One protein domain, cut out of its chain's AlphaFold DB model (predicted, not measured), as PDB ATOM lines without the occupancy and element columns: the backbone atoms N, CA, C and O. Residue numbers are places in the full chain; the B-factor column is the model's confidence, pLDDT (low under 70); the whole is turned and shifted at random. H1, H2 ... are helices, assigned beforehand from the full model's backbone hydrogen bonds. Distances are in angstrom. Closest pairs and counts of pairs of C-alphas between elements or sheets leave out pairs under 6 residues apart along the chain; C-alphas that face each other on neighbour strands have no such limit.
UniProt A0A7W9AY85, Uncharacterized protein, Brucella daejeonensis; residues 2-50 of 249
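This is residues 2 to 50 of the 249 residues of an uncharacterized protein of Brucella daejeonensis (UniProt A0A7W9AY85). What does the printed part look like? It is a helical hairpin: H1 and the longer H2 lie side by side and run opposite ways, and residues 16 to 29 make a long loop that joins them at one end. What is it built of? The printed part has 49 residues, with two named helices, H1 and then H2 along the chain, and no named strand; the class is all helix. How large and how dense is it? It is elongated, spanning 35 by 20 by 15 A, and only just compact, close to loose, with a radius of gyration of the C-alphas of 11.6 A.

How does H1, residues 2 to 15, stand to H2, residues 30 to 50? They touch, with 12 pairs of C-alphas within 8 A; the closest C-alphas, those of Leu 6 and Met 38, are 6.5 A apart. Which way do they run? They run opposite ways at a shallow tilt of 21 degrees and form a helical hairpin, 10.9 A from centre to centre. What do the backbones show? In H1 and H2 every O i to N i+4 pair is within hydrogen-bond range.

Where is H1? It begins at C-alpha 2, at (-29.398, 22.376, -5.970), and ends at C-alpha 15, at (-31.496, 7.260, 7.354), 20.3 A away. Where is H2? It runs from C-alpha 30, at (-41.870, 7.481, 1.709), to C-alpha 50, at (-27.592, 22.441, -20.516), a length of 30.4 A.

How far does it reach? The two C-alphas farthest apart, those of Gly 26 and Leu 50, are 35.4 A apart. Is it whole? The printed part has no cut, and the link from H1 to H2, with 14 residues between them, is long. Where is confidence low? The mean pLDDT of the printed part is 79.9, and residues 20 to 26 and 48 to 50 are under 70.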
ATOM      1  N   ALA A   2     -28.809  23.701  -5.697       72.19
ATOM      2  CA  ALA A   2     -29.398  22.376  -5.970       72.19
ATOM      3  C   ALA A   2     -28.506  21.154  -5.624       72.19
ATOM      4  O   ALA A   2     -29.012  20.140  -5.150       72.19
ATOM      5  N   GLN A   3     -27.175  21.248  -5.756       80.00
ATOM      6  CA  GLN A   3     -26.262  20.159  -5.355       80.00
ATOM      7  C   GLN A   3     -26.274  19.883  -3.837       80.00
ATOM      8  O   GLN A   3     -26.216  18.727  -3.424       80.00
ATOM      9  N   ARG A   4     -26.409  20.927  -3.002       84.31
ATOM     10  CA  ARG A   4     -26.530  20.783  -1.536       84.31
ATOM     11  C   ARG A   4     -27.871  20.159  -1.133       84.31
ATOM     12  O   ARG A   4     -27.947  19.433  -0.150       84.31
ATOM     13  N   GLN A   5     -28.926  20.412  -1.905       83.50
ATOM     14  CA  GLN A   5     -30.238  19.797  -1.679       83.50
ATOM     15  C   GLN A   5     -30.224  18.303  -2.030       83.50
ATOM     16  O   GLN A   5     -30.778  17.487  -1.296       83.50
ATOM     17  N   LEU A   6     -29.525  17.928  -3.104       86.25
ATOM     18  CA  LEU A   6     -29.354  16.533  -3.509       86.25
ATOM     19  C   LEU A   6     -28.616  15.705  -2.439       86.25
ATOM     20  O   LEU A   6     -29.020  14.579  -2.145       86.25
ATOM     21  N   SER A   7     -27.555  16.251  -1.830       87.44
ATOM     22  CA  SER A   7     -26.818  15.557  -0.763       87.44
ATOM     23  C   SER A   7     -27.649  15.398   0.513       87.44
ATOM     24  O   SER A   7     -27.620  14.325   1.119       87.44
ATOM     25  N   ALA A   8     -28.449  16.406   0.874       88.56
ATOM     26  CA  ALA A   8     -29.366  16.340   2.010       88.56
ATOM     27  C   ALA A   8     -30.438  15.248   1.828       88.56
ATOM     28  O   ALA A   8     -30.653  14.434   2.724       88.56
ATOM     29  N   ILE A   9     -31.061  15.156   0.650       87.56
ATOM     30  CA  ILE A   9     -32.097  14.142   0.380       87.56
ATOM     31  C   ILE A   9     -31.504  12.726   0.363       87.56
ATOM     32  O   ILE A   9     -32.108  11.805   0.911       87.56
ATOM     33  N   ARG A  10     -30.283  12.544  -0.160       87.25
ATOM     34  CA  ARG A  10     -29.559  11.259  -0.081       87.25
ATOM     35  C   ARG A  10     -29.224  10.843   1.352       87.25
ATOM     36  O   ARG A  10     -29.164   9.651   1.643       87.25
ATOM     37  N   ALA A  11     -28.973  11.792   2.253       88.81
ATOM     38  CA  ALA A  11     -28.784  11.489   3.671       88.81
ATOM     39  C   ALA A  11     -30.097  11.011   4.315       88.81
ATOM     40  O   ALA A  11     -30.103  10.002   5.019       88.81
ATOM     41  N   ILE A  12     -31.217  11.662   3.989       87.62
ATOM     42  CA  ILE A  12     -32.552  11.278   4.471       87.62
ATOM     43  C   ILE A  12     -32.942   9.882   3.959       87.62
ATOM     44  O   ILE A  12     -33.399   9.055   4.747       87.62
ATOM     45  N   ALA A  13     -32.710   9.580   2.679       86.00
ATOM     46  CA  ALA A  13     -32.989   8.261   2.104       86.00
ATOM     47  C   ALA A  13     -32.211   7.137   2.813       86.00
ATOM     48  O   ALA A  13     -32.799   6.119   3.170       86.00
ATOM     49  N   ARG A  14     -30.921   7.362   3.109       86.50
ATOM     50  CA  ARG A  14     -30.090   6.417   3.873       86.50
ATOM     51  C   ARG A  14     -30.578   6.239   5.309       86.50
ATOM     52  O   ARG A  14     -30.668   5.109   5.772       86.50
ATOM     53  N   SER A  15     -30.958   7.327   5.985       86.56
ATOM     54  CA  SER A  15     -31.496   7.260   7.354       86.56
ATOM     55  C   SER A  15     -32.807   6.471   7.455       86.56
ATOM     56  O   SER A  15     -33.100   5.898   8.496       86.56
ATOM     57  N   ARG A  16     -33.583   6.418   6.364       82.44
ATOM     58  CA  ARG A  16     -34.851   5.679   6.280       82.44
ATOM     59  C   ARG A  16     -34.712   4.282   5.677       82.44
ATOM     60  O   ARG A  16     -35.724   3.620   5.482       82.44
ATOM     61  N   GLY A  17     -33.490   3.839   5.380       83.00
ATOM     62  CA  GLY A  17     -33.229   2.505   4.836       83.00
ATOM     63  C   GLY A  17     -33.755   2.280   3.415       83.00
ATOM     64  O   GLY A  17     -33.891   1.131   3.011       83.00
ATOM     65  N   CYS A  18     -34.042   3.341   2.655       83.06
ATOM     66  CA  CYS A  18     -34.543   3.211   1.288       83.06
ATOM     67  C   CYS A  18     -33.453   2.627   0.375       83.06
ATOM     68  O   CYS A  18     -32.408   3.257   0.185       83.06
ATOM     69  N   LYS A  19     -33.698   1.445  -0.200       79.50
ATOM     70  CA  LYS A  19     -32.825   0.821  -1.206       79.50
ATOM     71  C   LYS A  19     -33.232   1.246  -2.621       79.50
ATOM     72  O   LYS A  19     -34.400   1.534  -2.880       79.50
ATOM     73  N   GLU A  20     -32.275   1.294  -3.548       67.06
ATOM     74  CA  GLU A  20     -32.577   1.520  -4.968       67.06
ATOM     75  C   GLU A  20     -33.457   0.371  -5.483       67.06
ATOM     76  O   GLU A  20     -33.027  -0.779  -5.515       67.06
ATOM     77  N   GLY A  21     -34.711   0.680  -5.833       64.31
ATOM     78  CA  GLY A  21     -35.696  -0.300  -6.305       64.31
ATOM     79  C   GLY A  21     -36.811  -0.667  -5.317       64.31
ATOM     80  O   GLY A  21     -37.705  -1.422  -5.696       64.31
ATOM     81  N   ASP A  22     -36.834  -0.102  -4.102       66.25
ATOM     82  CA  ASP A  22     -37.912  -0.295  -3.105       66.25
ATOM     83  C   ASP A  22     -39.193   0.521  -3.421       66.25
ATOM     84  O   ASP A  22     -39.887   1.038  -2.545       66.25
ATOM     85  N   ASP A  23     -39.546   0.637  -4.705       65.75
ATOM     86  CA  ASP A  23     -40.772   1.304  -5.170       65.75
ATOM     87  C   ASP A  23     -42.022   0.406  -5.045       65.75
ATOM     88  O   ASP A  23     -43.116   0.781  -5.484       65.75
ATOM     89  N   ARG A  24     -41.866  -0.793  -4.463       59.59
ATOM     90  CA  ARG A  24     -42.912  -1.808  -4.291       59.59
ATOM     91  C   ARG A  24     -43.669  -1.602  -2.975       59.59
ATOM     92  O   ARG A  24     -43.403  -2.257  -1.977       59.59
ATOM     93  N   GLY A  25     -44.662  -0.721  -3.003       65.62
ATOM     94  CA  GLY A  25     -45.643  -0.557  -1.925       65.62
ATOM     95  C   GLY A  25     -46.807   0.333  -2.363       65.62
ATOM     96  O   GLY A  25     -46.777   0.867  -3.473       65.62
ATOM     97  N   GLY A  26     -47.814   0.515  -1.511       68.81
ATOM     98  CA  GLY A  26     -49.008   1.311  -1.819       68.81
ATOM     99  C   GLY A  26     -48.747   2.802  -2.090       68.81
ATOM    100  O   GLY A  26     -47.621   3.290  -2.077       68.81
ATOM    101  N   PHE A  27     -49.827   3.551  -2.320       71.00
ATOM    102  CA  PHE A  27     -49.813   4.975  -2.696       71.00
ATOM    103  C   PHE A  27     -48.987   5.891  -1.756       71.00
ATOM    104  O   PHE A  27     -48.505   6.931  -2.194       71.00
ATOM    105  N   PHE A  28     -48.732   5.481  -0.507       71.94
ATOM    106  CA  PHE A  28     -47.970   6.237   0.498       71.94
ATOM    107  C   PHE A  28     -46.587   5.633   0.817       71.94
ATOM    108  O   PHE A  28     -46.279   5.333   1.970       71.94
ATOM    109  N   ASN A  29     -45.716   5.472  -0.183       82.62
ATOM    110  CA  ASN A  29     -44.325   5.056   0.053       82.62
ATOM    111  C   ASN A  29     -43.395   6.260   0.223       82.62
ATOM    112  O   ASN A  29     -43.082   6.960  -0.744       82.62
ATOM    113  N   ALA A  30     -42.853   6.434   1.427       82.50
ATOM    114  CA  ALA A  30     -41.870   7.481   1.709       82.50
ATOM    115  C   ALA A  30     -40.602   7.363   0.836       82.50
ATOM    116  O   ALA A  30     -40.033   8.380   0.443       82.50
ATOM    117  N   CYS A  31     -40.177   6.141   0.491       86.56
ATOM    118  CA  CYS A  31     -39.019   5.927  -0.381       86.56
ATOM    119  C   CYS A  31     -39.286   6.346  -1.835       86.56
ATOM    120  O   CYS A  31     -38.420   6.964  -2.450       86.56
ATOM    121  N   ARG A  32     -40.506   6.126  -2.344       86.44
ATOM    122  CA  ARG A  32     -40.919   6.533  -3.697       86.44
ATOM    123  C   ARG A  32     -40.994   8.057  -3.855       86.44
ATOM    124  O   ARG A  32     -40.618   8.595  -4.890       86.44
ATOM    125  N   ASP A  33     -41.456   8.780  -2.832       87.19
ATOM    126  CA  ASP A  33     -41.444  10.255  -2.863       87.19
ATOM    127  C   ASP A  33     -40.006  10.802  -2.894       87.19
ATOM    128  O   ASP A  33     -39.686  11.724  -3.648       87.19
ATOM    129  N   LEU A  34     -39.099  10.187  -2.127       87.06
ATOM    130  CA  LEU A  34     -37.689  10.569  -2.112       87.06
ATOM    131  C   LEU A  34     -37.005  10.304  -3.463       87.06
ATOM    132  O   LEU A  34     -36.287  11.184  -3.943       87.06
ATOM    133  N   THR A  35     -37.260   9.162  -4.114       87.19
ATOM    134  CA  THR A  35     -36.703   8.856  -5.448       87.19
ATOM    135  C   THR A  35     -37.215   9.831  -6.512       87.19
ATOM    136  O   THR A  35     -36.422  10.346  -7.306       87.19
ATOM    137  N   LEU A  36     -38.504  10.191  -6.480       87.81
ATOM    138  CA  LEU A  36     -39.088  11.190  -7.383       87.81
ATOM    139  C   LEU A  36     -38.476  12.585  -7.195       87.81
ATOM    140  O   LEU A  36     -38.127  13.247  -8.178       87.81
ATOM    141  N   ARG A  37     -38.288  13.033  -5.947       88.44
ATOM    142  CA  ARG A  37     -37.638  14.322  -5.652       88.44
ATOM    143  C   ARG A  37     -36.182  14.348  -6.105       88.44
ATOM    144  O   ARG A  37     -35.748  15.342  -6.687       88.44
ATOM    145  N   MET A  38     -35.441  13.260  -5.885       87.94
ATOM    146  CA  MET A  38     -34.064  13.126  -6.369       87.94
ATOM    147  C   MET A  38     -33.998  13.219  -7.897       87.94
ATOM    148  O   MET A  38     -33.193  13.987  -8.422       87.94
ATOM    149  N   ALA A  39     -34.882  12.512  -8.609       87.88
ATOM    150  CA  ALA A  39     -34.948  12.552 -10.067       87.88
ATOM    151  C   ALA A  39     -35.291  13.953 -10.603       87.88
ATOM    152  O   ALA A  39     -34.707  14.393 -11.595       87.88
ATOM    153  N   ASN A  40     -36.195  14.681  -9.940       90.19
ATOM    154  CA  ASN A  40     -36.558  16.042 -10.329       90.19
ATOM    155  C   ASN A  40     -35.379  17.018 -10.167       90.19
ATOM    156  O   ASN A  40     -35.026  17.729 -11.106       90.19
ATOM    157  N   ILE A  41     -34.688  16.985  -9.022       88.69
ATOM    158  CA  ILE A  41     -33.514  17.840  -8.780       88.69
ATOM    159  C   ILE A  41     -32.373  17.482  -9.736       88.69
ATOM    160  O   ILE A  41     -31.670  18.368 -10.216       88.69
ATOM    161  N   GLN A  42     -32.207  16.203 -10.069       87.44
ATOM    162  CA  GLN A  42     -31.211  15.775 -11.047       87.44
ATOM    163  C   GLN A  42     -31.534  16.273 -12.464       87.44
ATOM    164  O   GLN A  42     -30.616  16.693 -13.165       87.44
ATOM    165  N   ARG A  43     -32.817  16.316 -12.859       86.25
ATOM    166  CA  ARG A  43     -33.262  16.964 -14.110       86.25
ATOM    167  C   ARG A  43     -33.063  18.474 -14.092       86.25
ATOM    168  O   ARG A  43     -32.672  19.042 -15.103       86.25
ATOM    169  N   GLN A  44     -33.306  19.126 -12.957       83.81
ATOM    170  CA  GLN A  44     -33.033  20.554 -12.814       83.81
ATOM    171  C   GLN A  44     -31.539  20.832 -12.961       83.81
ATOM    172  O   GLN A  44     -31.171  21.684 -13.760       83.81
ATOM    173  N   LEU A  45     -30.683  20.053 -12.291       79.94
ATOM    174  CA  LEU A  45     -29.227  20.147 -12.409       79.94
ATOM    175  C   LEU A  45     -28.759  19.960 -13.856       79.94
ATOM    176  O   LEU A  45     -27.982  20.788 -14.337       79.94
ATOM    177  N   SER A  46     -29.267  18.947 -14.566       75.44
ATOM    178  CA  SER A  46     -28.919  18.733 -15.972       75.44
ATOM    179  C   SER A  46     -29.465  19.831 -16.886       75.44
ATOM    180  O   SER A  46     -28.738  20.288 -17.764       75.44
ATOM    181  N   SER A  47     -30.676  20.344 -16.643       71.44
ATOM    182  CA  SER A  47     -31.234  21.487 -17.385       71.44
ATOM    183  C   SER A  47     -30.442  22.778 -17.162       71.44
ATOM    184  O   SER A  47     -30.204  23.514 -18.113       71.44
ATOM    185  N   SER A  48     -29.929  23.014 -15.951       63.78
ATOM    186  CA  SER A  48     -29.053  24.154 -15.657       63.78
ATOM    187  C   SER A  48     -27.627  23.977 -16.192       63.78
ATOM    188  O   SER A  48     -26.992  24.973 -16.513       63.78
ATOM    189  N   SER A  49     -27.132  22.742 -16.363       60.78
ATOM    190  CA  SER A  49     -25.864  22.486 -17.074       60.78
ATOM    191  C   SER A  49     -26.009  22.525 -18.602       60.78
ATOM    192  O   SER A  49     -25.040  22.781 -19.314       60.78
ATOM    193  N   LEU A  50     -27.222  22.280 -19.108       53.41
ATOM    194  CA  LEU A  50     -27.592  22.441 -20.516       53.41
ATOM    195  C   LEU A  50     -27.894  23.907 -20.855       53.41
ATOM    196  O   LEU A  50     -27.632  24.315 -21.973       53.41
TER     197      LEU A  50